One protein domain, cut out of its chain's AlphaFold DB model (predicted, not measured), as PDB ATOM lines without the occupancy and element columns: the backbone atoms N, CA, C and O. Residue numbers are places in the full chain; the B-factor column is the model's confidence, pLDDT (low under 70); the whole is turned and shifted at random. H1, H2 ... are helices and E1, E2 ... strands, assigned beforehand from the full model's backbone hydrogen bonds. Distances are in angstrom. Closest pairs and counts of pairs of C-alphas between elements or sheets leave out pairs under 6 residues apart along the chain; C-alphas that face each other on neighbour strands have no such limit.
ATOM      1  N   ILE A 368     217.404 169.314 163.043       83.38
ATOM      2  CA  ILE A 368     218.811 168.968 163.266       83.38
ATOM      3  C   ILE A 368     219.166 169.091 164.741       83.38
ATOM      4  O   ILE A 368     218.867 170.098 165.385       83.38
ATOM      5  N   HIS A 369     219.849 168.064 165.251       83.75
ATOM      6  CA  HIS A 369     220.382 168.031 166.607       83.75
ATOM      7  C   HIS A 369     221.387 169.171 166.841       83.75
ATOM      8  O   HIS A 369     222.439 169.258 166.201       83.75
ATOM      9  N   VAL A 370     221.079 170.023 167.812       86.88
ATOM     10  CA  VAL A 370     221.814 171.246 168.132       86.88
ATOM     11  C   VAL A 370     222.966 170.943 169.100       86.88
ATOM     12  O   VAL A 370     222.736 170.345 170.152       86.88
ATOM     13  N   PRO A 371     224.214 171.371 168.820       89.12
ATOM     14  CA  PRO A 371     225.313 171.227 169.769       89.12
ATOM     15  C   PRO A 371     225.081 172.086 171.022       89.12
ATOM     16  O   PRO A 371     225.036 173.318 170.938       89.12
ATOM     17  N   HIS A 372     224.958 171.420 172.173       88.44
ATOM     18  CA  HIS A 372     224.658 172.035 173.467       88.44
ATOM     19  C   HIS A 372     225.718 173.061 173.898       88.44
ATOM     20  O   HIS A 372     226.913 172.758 173.973       88.44
ATOM     21  N   LEU A 373     225.256 174.245 174.292       89.94
ATOM     22  CA  LEU A 373     226.047 175.338 174.847       89.94
ATOM     23  C   LEU A 373     225.576 175.665 176.273       89.94
ATOM     24  O   LEU A 373     224.392 175.603 176.577       89.94
ATOM     25  N   ASP A 374     226.502 176.045 177.155       90.12
ATOM     26  CA  ASP A 374     226.148 176.563 178.483       90.12
ATOM     27  C   ASP A 374     225.343 177.881 178.359       90.12
ATOM     28  O   ASP A 374     225.829 178.811 177.706       90.12
ATOM     29  N   PRO A 375     224.160 178.018 178.991       89.94
ATOM     30  CA  PRO A 375     223.318 179.210 178.853       89.94
ATOM     31  C   PRO A 375     223.989 180.491 179.378       89.94
ATOM     32  O   PRO A 375     223.737 181.574 178.845       89.94
ATOM     33  N   SER A 376     224.899 180.396 180.358       90.50
ATOM     34  CA  SER A 376     225.690 181.546 180.830       90.50
ATOM     35  C   SER A 376     226.687 182.033 179.769       90.50
ATOM     36  O   SER A 376     226.872 183.238 179.570       90.50
ATOM     37  N   THR A 377     227.297 181.098 179.040       91.75
ATOM     38  CA  THR A 377     228.142 181.364 177.870       91.75
ATOM     39  C   THR A 377     227.316 181.902 176.695       91.75
ATOM     40  O   THR A 377     227.742 182.858 176.049       91.75
ATOM     41  N   ALA A 378     226.108 181.377 176.454       92.00
ATOM     42  CA  ALA A 378     225.197 181.881 175.419       92.00
ATOM     43  C   ALA A 378     224.789 183.346 175.667       92.00
ATOM     44  O   ALA A 378     224.887 184.182 174.768       92.00
ATOM     45  N   ALA A 379     224.412 183.684 176.904       91.88
ATOM     46  CA  ALA A 379     224.077 185.052 177.301       91.88
ATOM     47  C   ALA A 379     225.267 186.022 177.159       91.88
ATOM     48  O   ALA A 379     225.089 187.162 176.731       91.88
ATOM     49  N   GLN A 380     226.491 185.571 177.459       91.44
ATOM     50  CA  GLN A 380     227.708 186.370 177.261       91.44
ATOM     51  C   GLN A 380     228.079 186.537 175.781       91.44
ATOM     52  O   GLN A 380     228.564 187.600 175.403       91.44
ATOM     53  N   ALA A 381     227.802 185.544 174.934       92.62
ATOM     54  CA  ALA A 381     227.978 185.655 173.487       92.62
ATOM     55  C   ALA A 381     226.975 186.636 172.844       92.62
ATOM     56  O   ALA A 381     227.353 187.368 171.934       92.62
ATOM     57  N   LEU A 382     225.734 186.718 173.350       91.69
ATOM     58  CA  LEU A 382     224.731 187.709 172.915       91.69
ATOM     59  C   LEU A 382     225.100 189.158 173.284       91.69
ATOM     60  O   LEU A 382     224.678 190.085 172.603       91.69
ATOM     61  N   GLN A 383     225.886 189.352 174.347       90.06
ATOM     62  CA  GLN A 383     226.451 190.651 174.749       90.06
ATOM     63  C   GLN A 383     227.855 190.897 174.156       90.06
ATOM     64  O   GLN A 383     228.510 191.884 174.493       90.06
ATOM     65  N   GLY A 384     228.355 189.960 173.346       85.06
ATOM     66  CA  GLY A 384     229.738 189.898 172.893       85.06
ATOM     67  C   GLY A 384     229.996 190.553 171.536       85.06
ATOM     68  O   GLY A 384     229.183 191.285 170.979       85.06
ATOM     69  N   PHE A 385     231.175 190.260 170.991       82.38
ATOM     70  CA  PHE A 385     231.573 190.659 169.642       82.38
ATOM     71  C   PHE A 385     230.894 189.768 168.588       82.38
ATOM     72  O   PHE A 385     230.884 188.547 168.734       82.38
ATOM     73  N   ALA A 386     230.371 190.361 167.510       88.06
ATOM     74  CA  ALA A 386     229.691 189.656 166.424       88.06
ATOM     75  C   ALA A 386     230.689 188.915 165.499       88.06
ATOM     76  O   ALA A 386     231.371 189.566 164.709       88.06
ATOM     77  N   PRO A 387     230.785 187.565 165.514       90.19
ATOM     78  CA  PRO A 387     231.855 186.863 164.789       90.19
ATOM     79  C   PRO A 387     231.628 186.744 163.272       90.19
ATOM     80  O   PRO A 387     232.529 186.318 162.555       90.19
ATOM     81  N   PHE A 388     230.424 187.076 162.790       92.81
ATOM     82  CA  PHE A 388     229.948 186.777 161.431       92.81
ATOM     83  C   PHE A 388     229.411 188.010 160.685       92.81
ATOM     84  O   PHE A 388     228.643 187.864 159.741       92.81
ATOM     85  N   ASP A 389     229.822 189.214 161.089       90.31
ATOM     86  CA  ASP A 389     229.390 190.508 160.522       90.31
ATOM     87  C   ASP A 389     229.525 190.596 158.983       90.31
ATOM     88  O   ASP A 389     228.717 191.215 158.297       90.31
ATOM     89  N   THR A 390     230.488 189.869 158.403       92.88
ATOM     90  CA  THR A 390     230.691 189.756 156.946       92.88
ATOM     91  C   THR A 390     229.585 189.007 156.191       92.88
ATOM     92  O   THR A 390     229.572 189.026 154.960       92.88
ATOM     93  N   ASN A 391     228.666 188.332 156.889       93.31
ATOM     94  CA  ASN A 391     227.499 187.668 156.312       93.31
ATOM     95  C   ASN A 391     226.298 187.810 157.273       93.31
ATOM     96  O   ASN A 391     226.137 186.974 158.169       93.31
ATOM     97  N   PRO A 392     225.431 188.828 157.093       92.12
ATOM     98  CA  PRO A 392     224.347 189.111 158.033       92.12
ATOM     99  C   PRO A 392     223.363 187.943 158.170       92.12
ATOM    100  O   PRO A 392     222.982 187.618 159.286       92.12
ATOM    101  N   ALA A 393     223.046 187.222 157.090       92.75
ATOM    102  CA  ALA A 393     222.159 186.056 157.154       92.75
ATOM    103  C   ALA A 393     222.758 184.898 157.982       92.75
ATOM    104  O   ALA A 393     222.036 184.202 158.697       92.75
ATOM    105  N   LYS A 394     224.084 184.691 157.935       94.19
ATOM    106  CA  LYS A 394     224.773 183.744 158.834       94.19
ATOM    107  C   LYS A 394     224.811 184.269 160.272       94.19
ATOM    108  O   LYS A 394     224.642 183.490 161.209       94.19
ATOM    109  N   HIS A 395     224.993 185.575 160.460       93.62
ATOM    110  CA  HIS A 395     224.963 186.190 161.784       93.62
ATOM    111  C   HIS A 395     223.577 186.102 162.442       93.62
ATOM    112  O   HIS A 395     223.485 185.770 163.620       93.62
ATOM    113  N   GLU A 396     222.492 186.284 161.692       92.94
ATOM    114  CA  GLU A 396     221.122 186.085 162.173       92.94
ATOM    115  C   GLU A 396     220.881 184.635 162.616       92.94
ATOM    116  O   GLU A 396     220.357 184.420 163.709       92.94
ATOM    117  N   ARG A 397     221.351 183.637 161.850       92.25
ATOM    118  CA  ARG A 397     221.307 182.218 162.260       92.25
ATOM    119  C   ARG A 397     222.147 181.926 163.510       92.25
ATOM    120  O   ARG A 397     221.734 181.135 164.356       92.25
ATOM    121  N   TYR A 398     223.289 182.593 163.676       93.81
ATOM    122  CA  TYR A 398     224.070 182.531 164.916       93.81
ATOM    123  C   TYR A 398     223.303 183.138 166.102       93.81
ATOM    124  O   TYR A 398     223.285 182.562 167.189       93.81
ATOM    125  N   LEU A 399     222.613 184.265 165.899       93.62
ATOM    126  CA  LEU A 399     221.786 184.898 166.927       93.62
ATOM    127  C   LEU A 399     220.541 184.067 167.278       93.62
ATOM    128  O   LEU A 399     220.151 184.066 168.445       93.62
ATOM    129  N   THR A 400     219.914 183.349 166.337       91.44
ATOM    130  CA  THR A 400     218.802 182.432 166.664       91.44
ATOM    131  C   THR A 400     219.287 181.200 167.429       91.44
ATOM    132  O   THR A 400     218.655 180.834 168.419       91.44
ATOM    133  N   TYR A 401     220.445 180.632 167.064       91.88
ATOM    134  CA  TYR A 401     221.118 179.585 167.845       91.88
ATOM    135  C   TYR A 401     221.425 180.050 169.278       91.88
ATOM    136  O   TYR A 401     221.030 179.394 170.238       91.88
ATOM    137  N   LEU A 402     222.058 181.215 169.456       93.44
ATOM    138  CA  LEU A 402     222.349 181.734 170.796       93.44
ATOM    139  C   LEU A 402     221.079 181.979 171.624       93.44
ATOM    140  O   LEU A 402     221.068 181.671 172.814       93.44
ATOM    141  N   LYS A 403     220.004 182.485 171.002       91.31
ATOM    142  CA  LYS A 403     218.704 182.690 171.664       91.31
ATOM    143  C   LYS A 403     218.042 181.373 172.080       91.31
ATOM    144  O   LYS A 403     217.445 181.329 173.156       91.31
ATOM    145  N   SER A 404     218.145 180.300 171.288       88.19
ATOM    146  CA  SER A 404     217.599 178.994 171.690       88.19
ATOM    147  C   SER A 404     218.388 178.387 172.854       88.19
ATOM    148  O   SER A 404     217.783 177.897 173.803       88.19
ATOM    149  N   GLN A 405     219.721 178.514 172.847       88.62
ATOM    150  CA  GLN A 405     220.577 178.056 173.947       88.62
ATOM    151  C   GLN A 405     220.424 178.900 175.227       88.62
ATOM    152  O   GLN A 405     220.543 178.362 176.323       88.62
ATOM    153  N   SER A 406     220.132 180.206 175.130       87.50
ATOM    154  CA  SER A 406     219.898 181.053 176.311       87.50
ATOM    155  C   SER A 406     218.505 180.884 176.929       87.50
ATOM    156  O   SER A 406     218.324 181.171 178.109       87.50
ATOM    157  N   THR A 407     217.512 180.437 176.154       76.25
ATOM    158  CA  THR A 407     216.112 180.271 176.600       76.25
ATOM    159  C   THR A 407     215.885 178.853 177.144       76.25
ATOM    160  O   THR A 407     214.931 178.164 176.788       76.25
ATOM    161  N   SER A 408     216.811 178.380 177.981       60.59
ATOM    162  CA  SER A 408     216.923 176.979 178.397       60.59
ATOM    163  C   SER A 408     215.882 176.574 179.454       60.59
ATOM    164  O   SER A 408     216.209 176.385 180.627       60.59
ATOM    165  N   CYS A 409     214.628 176.392 179.034       49.28
ATOM    166  CA  CYS A 409     213.678 175.547 179.759       49.28
ATOM    167  C   CYS A 409     214.139 174.086 179.604       49.28
ATOM    168  O   CYS A 409     214.075 173.523 178.511       49.28
ATOM    169  N   SER A 410     214.684 173.490 180.668       50.16
ATOM    170  CA  SER A 410     215.561 172.307 180.602       50.16
ATOM    171  C   SER A 410     214.848 170.959 180.380       50.16
ATOM    172  O   SER A 410     215.257 169.946 180.949       50.16
ATOM    173  N   THR A 411     213.754 170.935 179.616       52.53
ATOM    174  CA  THR A 411     212.867 169.760 179.491       52.53
ATOM    175  C   THR A 411     212.315 169.546 178.075       52.53
ATOM    176  O   THR A 411     211.994 168.414 177.729       52.53
ATOM    177  N   ASP A 412     212.253 170.574 177.220       57.59
ATOM    178  CA  ASP A 412     211.723 170.432 175.857       57.59
ATOM    179  C   ASP A 412     212.776 169.925 174.857       57.59
ATOM    180  O   ASP A 412     213.776 170.598 174.594       57.59
ATOM    181  N   GLU A 413     212.493 168.809 174.174       59.06
ATOM    182  CA  GLU A 413     213.285 168.301 173.031       59.06
ATOM    183  C   GLU A 413     213.420 169.328 171.886       59.06
ATOM    184  O   GLU A 413     214.397 169.318 171.134       59.06
ATOM    185  N   ARG A 414     212.483 170.286 171.802       55.31
ATOM    186  CA  ARG A 414     212.525 171.433 170.875       55.31
ATOM    187  C   ARG A 414     213.701 172.387 171.125       55.31
ATOM    188  O   ARG A 414     214.057 173.149 170.240       55.31
ATOM    189  N   SER A 415     214.317 172.364 172.309       60.62
ATOM    190  CA  SER A 415     215.541 173.138 172.588       60.62
ATOM    191  C   SER A 415     216.807 172.469 172.029       60.62
ATOM    192  O   SER A 415     217.797 173.146 171.743       60.62
ATOM    193  N   LYS A 416     216.758 171.145 171.820       67.06
ATOM    194  CA  LYS A 416     217.834 170.330 171.234       67.06
ATOM    195  C   LYS A 416     217.747 170.228 169.711       67.06
ATOM    196  O   LYS A 416     218.610 169.599 169.106       67.06
ATOM    197  N   SER A 417     216.710 170.788 169.093       77.19
ATOM    198  CA  SER A 417     216.411 170.623 167.672       77.19
ATOM    199  C   SER A 417     216.025 171.952 167.022       77.19
ATOM    200  O   SER A 417     215.074 172.607 167.434       77.19
ATOM    201  N   LEU A 418     216.763 172.361 165.987       80.25
ATOM    202  CA  LEU A 418     216.423 173.528 165.168       80.25
ATOM    203  C   LEU A 418     215.994 173.065 163.775       80.25
ATOM    204  O   LEU A 418     216.611 172.169 163.196       80.25
ATOM    205  N   ALA A 419     214.928 173.675 163.258       83.44
ATOM    206  CA  ALA A 419     214.459 173.436 161.899       83.44
ATOM    207  C   ALA A 419     215.465 173.998 160.882       83.44
ATOM    208  O   ALA A 419     215.967 175.112 161.057       83.44
ATOM    209  N   VAL A 420     215.748 173.238 159.823       84.75
ATOM    210  CA  VAL A 420     216.629 173.677 158.729       84.75
ATOM    211  C   VAL A 420     216.012 174.886 157.999       84.75
ATOM    212  O   VAL A 420     214.862 174.803 157.563       84.75
ATOM    213  N   PRO A 421     216.739 176.010 157.835       84.19
ATOM    214  CA  PRO A 421     216.286 177.131 157.010       84.19
ATOM    215  C   PRO A 421     216.180 176.739 155.531       84.19
ATOM    216  O   PRO A 421     217.081 176.090 155.008       84.19
ATOM    217  N   THR A 422     215.140 177.209 154.837       78.44
ATOM    218  CA  THR A 422     214.842 176.890 153.419       78.44
ATOM    219  C   THR A 422     216.007 177.117 152.452       78.44
ATOM    220  O   THR A 422     216.125 176.415 151.452       78.44
ATOM    221  N   GLU A 423     216.883 178.070 152.765       79.38
ATOM    222  CA  GLU A 423     218.002 178.491 151.917       79.38
ATOM    223  C   GLU A 423     219.245 177.587 152.009       79.38
ATOM    224  O   GLU A 423     220.247 177.864 151.345       79.38
ATOM    225  N   LEU A 424     219.248 176.566 152.876       84.56
ATOM    226  CA  LEU A 424     220.469 175.857 153.270       84.56
ATOM    227  C   LEU A 424     220.253 174.342 153.394       84.56
ATOM    228  O   LEU A 424     219.272 173.883 153.966       84.56
ATOM    229  N   THR A 425     221.193 173.537 152.890       89.38
ATOM    230  CA  THR A 425     221.117 172.069 153.016       89.38
ATOM    231  C   THR A 425     221.295 171.636 154.475       89.38
ATOM    232  O   THR A 425     222.088 172.236 155.202       89.38
ATOM    233  N   ALA A 426     220.647 170.544 154.896       87.00
ATOM    234  CA  ALA A 426     220.775 169.987 156.246       87.00
ATOM    235  C   ALA A 426     222.241 169.837 156.715       87.00
ATOM    236  O   ALA A 426     222.616 170.337 157.776       87.00
ATOM    237  N   GLU A 427     223.109 169.243 155.888       88.19
ATOM    238  CA  GLU A 427     224.546 169.106 156.179       88.19
ATOM    239  C   GLU A 427     225.280 170.448 156.313       88.19
ATOM    240  O   GLU A 427     226.234 170.578 157.077       88.19
ATOM    241  N   GLN A 428     224.857 171.472 155.572       91.06
ATOM    242  CA  GLN A 428     225.448 172.807 155.663       91.06
ATOM    243  C   GLN A 428     225.017 173.483 156.970       91.06
ATOM    244  O   GLN A 428     225.854 174.072 157.654       91.06
ATOM    245  N   TYR A 429     223.747 173.336 157.369       92.44
ATOM    246  CA  TYR A 429     223.247 173.887 158.627       92.44
ATOM    247  C   TYR A 429     223.844 173.187 159.858       92.44
ATOM    248  O   TYR A 429     224.224 173.865 160.809       92.44
ATOM    249  N   SER A 430     224.028 171.860 159.843       92.06
ATOM    250  CA  SER A 430     224.702 171.152 160.946       92.06
ATOM    251  C   SER A 430     226.173 171.572 161.098       92.06
ATOM    252  O   SER A 430     226.648 171.778 162.218       92.06
ATOM    253  N   ASN A 431     226.882 171.793 159.985       93.56
ATOM    254  CA  ASN A 431     228.233 172.357 160.001       93.56
ATOM    255  C   ASN A 431     228.256 173.797 160.549       93.56
ATOM    256  O   ASN A 431     229.112 174.105 161.383       93.56
ATOM    257  N   GLU A 432     227.302 174.657 160.167       93.81
ATOM    258  CA  GLU A 432     227.163 175.995 160.760       93.81
ATOM    259  C   GLU A 432     226.876 175.933 162.267       93.81
ATOM    260  O   GLU A 432     227.540 176.631 163.028       93.81
ATOM    261  N   LEU A 433     225.979 175.058 162.734       93.31
ATOM    262  CA  LEU A 433     225.698 174.873 164.164       93.31
ATOM    263  C   LEU A 433     226.953 174.448 164.955       93.31
ATOM    264  O   LEU A 433     227.181 174.925 166.069       93.31
ATOM    265  N   HIS A 434     227.816 173.604 164.380       93.50
ATOM    266  CA  HIS A 434     229.108 173.260 164.985       93.50
ATOM    267  C   HIS A 434     230.129 174.410 164.957       93.50
ATOM    268  O   HIS A 434     230.981 174.486 165.845       93.50
ATOM    269  N   GLU A 435     230.077 175.303 163.969       95.12
ATOM    270  CA  GLU A 435     230.882 176.530 163.923       95.12
ATOM    271  C   GLU A 435     230.395 177.551 164.964       95.12
ATOM    272  O   GLU A 435     231.204 178.095 165.716       95.12
ATOM    273  N   PHE A 436     229.076 177.719 165.091       95.25
ATOM    274  CA  PHE A 436     228.413 178.566 166.083       95.25
ATOM    275  C   PHE A 436     228.721 178.124 167.515       95.25
ATOM    276  O   PHE A 436     229.044 178.955 168.362       95.25
ATOM    277  N   ALA A 437     228.710 176.816 167.787       94.00
ATOM    278  CA  ALA A 437     229.125 176.281 169.080       94.00
ATOM    279  C   ALA A 437     230.604 176.588 169.385       94.00
ATOM    280  O   ALA A 437     230.946 176.931 170.519       94.00
ATOM    281  N   LYS A 438     231.496 176.510 168.385       93.88
ATOM    282  CA  LYS A 438     232.924 176.847 168.543       93.88
ATOM    283  C   LYS A 438     233.136 178.342 168.790       93.88
ATOM    284  O   LYS A 438     233.917 178.687 169.675       93.88
ATOM    285  N   SER A 439     232.442 179.225 168.066       93.50
ATOM    286  CA  SER A 439     232.548 180.679 168.262       93.50
ATOM    287  C   SER A 439     231.916 181.135 169.577       93.50
ATOM    288  O   SER A 439     232.510 181.938 170.290       93.50
ATOM    289  N   ALA A 440     230.770 180.573 169.964       93.50
ATOM    290  CA  ALA A 440     230.122 180.896 171.232       93.50
ATOM    291  C   ALA A 440     230.970 180.474 172.445       93.50
ATOM    292  O   ALA A 440     231.081 181.226 173.412       93.50
ATOM    293  N   ASN A 441     231.659 179.327 172.372       91.69
ATOM    294  CA  ASN A 441     232.595 178.886 173.415       91.69
ATOM    295  C   ASN A 441     233.789 179.841 173.633       91.69
ATOM    296  O   ASN A 441     234.414 179.774 174.692       91.69
ATOM    297  N   MET A 442     234.092 180.762 172.707       90.88
ATOM    298  CA  MET A 442     235.096 181.817 172.934       90.88
ATOM    299  C   MET A 442     234.643 182.841 173.991       90.88
ATOM    300  O   MET A 442     235.479 183.443 174.659       90.88
ATOM    301  N   PHE A 443     233.328 183.006 174.178       89.19
ATOM    302  CA  PHE A 443     232.723 183.882 175.188       89.19
ATOM    303  C   PHE A 443     232.494 183.183 176.533       89.19
ATOM    304  O   PHE A 443     231.923 183.776 177.450       89.19
ATOM    305  N   ARG A 444     232.957 181.934 176.681       90.25
ATOM    306  CA  ARG A 444     232.912 181.219 177.956       90.25
ATOM    307  C   ARG A 444     233.714 182.012 178.996       90.25
ATOM    308  O   ARG A 444     234.880 182.323 178.742       90.25
ATOM    309  N   PRO A 445     233.147 182.325 180.176       81.06
ATOM    310  CA  PRO A 445     233.838 183.138 181.166       81.06
ATOM    311  C   PRO A 445     235.145 182.463 181.592       81.06
ATOM    312  O   PRO A 445     235.152 181.319 182.058       81.06
ATOM    313  N   ILE A 446     236.256 183.192 181.445       79.50
ATOM    314  CA  ILE A 446     237.573 182.778 181.942       79.50
ATOM    315  C   ILE A 446     237.427 182.404 183.423       79.50
ATOM    316  O   ILE A 446     236.782 183.124 184.187       79.50
ATOM    317  N   SER A 447     238.022 181.282 183.836       78.62
ATOM    318  CA  SER A 447     237.877 180.770 185.202       78.62
ATOM    319  C   SER A 447     238.207 181.847 186.243       78.62
ATOM    320  O   SER A 447     239.173 182.599 186.096       78.62
TER     321      SER A 447
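What this domain is: This is residues 368 to 447 of the 779 residues of the protein "G-patch domain-containing protein" of Ustilago maydis (strain 521 / FGSC 9021) (UniProt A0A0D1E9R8). A flat slab in which two helices, H2 and H3, cross as an X near their middles, while the short helix H1 folds against H2 as a helical hairpin and packs on the last residues of H3. The first residues, 368 to 369, pair with the small strand E1 on the stretch between H2 and H3. The printed part has 80 residues, with three named helices and one named strand in the order H1, H2, E1, H3, and its class is mostly helix. It is compact, with a radius of gyration of the C-alphas of 12.1 A, and its C-alphas span 37 by 35 by 15 A.

Where its parts are: Start at Ile 368 and go along the backbone to C-alpha 375 at (223.318, 179.210, 178.853), where H1 begins; it holds residues 375 to 382. Next look for H2, residues 392 to 406, which is 20.5 A long and ends with C-alpha 406 at (219.898, 181.053, 176.311). E1 follows, residues 417 to 419, 6.7 A from first to last C-alpha. Then find H3, residues 426 to 443, the longest helix at 26.4 A, which ends with C-alpha 443 at (232.723, 183.882, 175.188).

How they stand to each other: Begin with the hairpin of H1 and H2: they touch, with the C-alphas of Pro 375 and Ser 406 closest at 4.6 A, and run opposite ways at a shallow tilt of 27 degrees. H2 touches H3 with residues 398 to 402 alone; the closest C-alphas are those of Tyr 398 and Phe 436, 6.0 A apart. These two helices run the same way at a steep tilt of 68 degrees, only just short of about perpendicular. H3 touches H1 with residues 440 to 443 alone; here Ala 381 and Phe 443 have the closest C-alphas, 5.3 A apart, and the lines are about perpendicular at 87 degrees. One of the three touching pairs is at a shallow tilt; the helix packing is mostly crossed, but only just. Look at residues 368 to 369, which pair antiparallel with residues 417 to 418 of E1; E1 pairs with no named strand. E1 and H3 are near each other, with 5 pairs of C-alphas within 10 A. E1 and H1 are apart, and E1 and H2 are only just apart, closest at 8.1 A. In the backbones of H1 and H2 every O i to N i+4 pair is within hydrogen-bond range; in H3, 12 of 14 are.

The domain as a whole: Look for the two C-alphas farthest apart at Thr 422 and Ser 447, 39.4 A. The printed part has no cut, and its three links between named elements are short. Mean pLDDT of the printed part is 85.6; it is under 70 at residues 408 to 416, between H2 and E1.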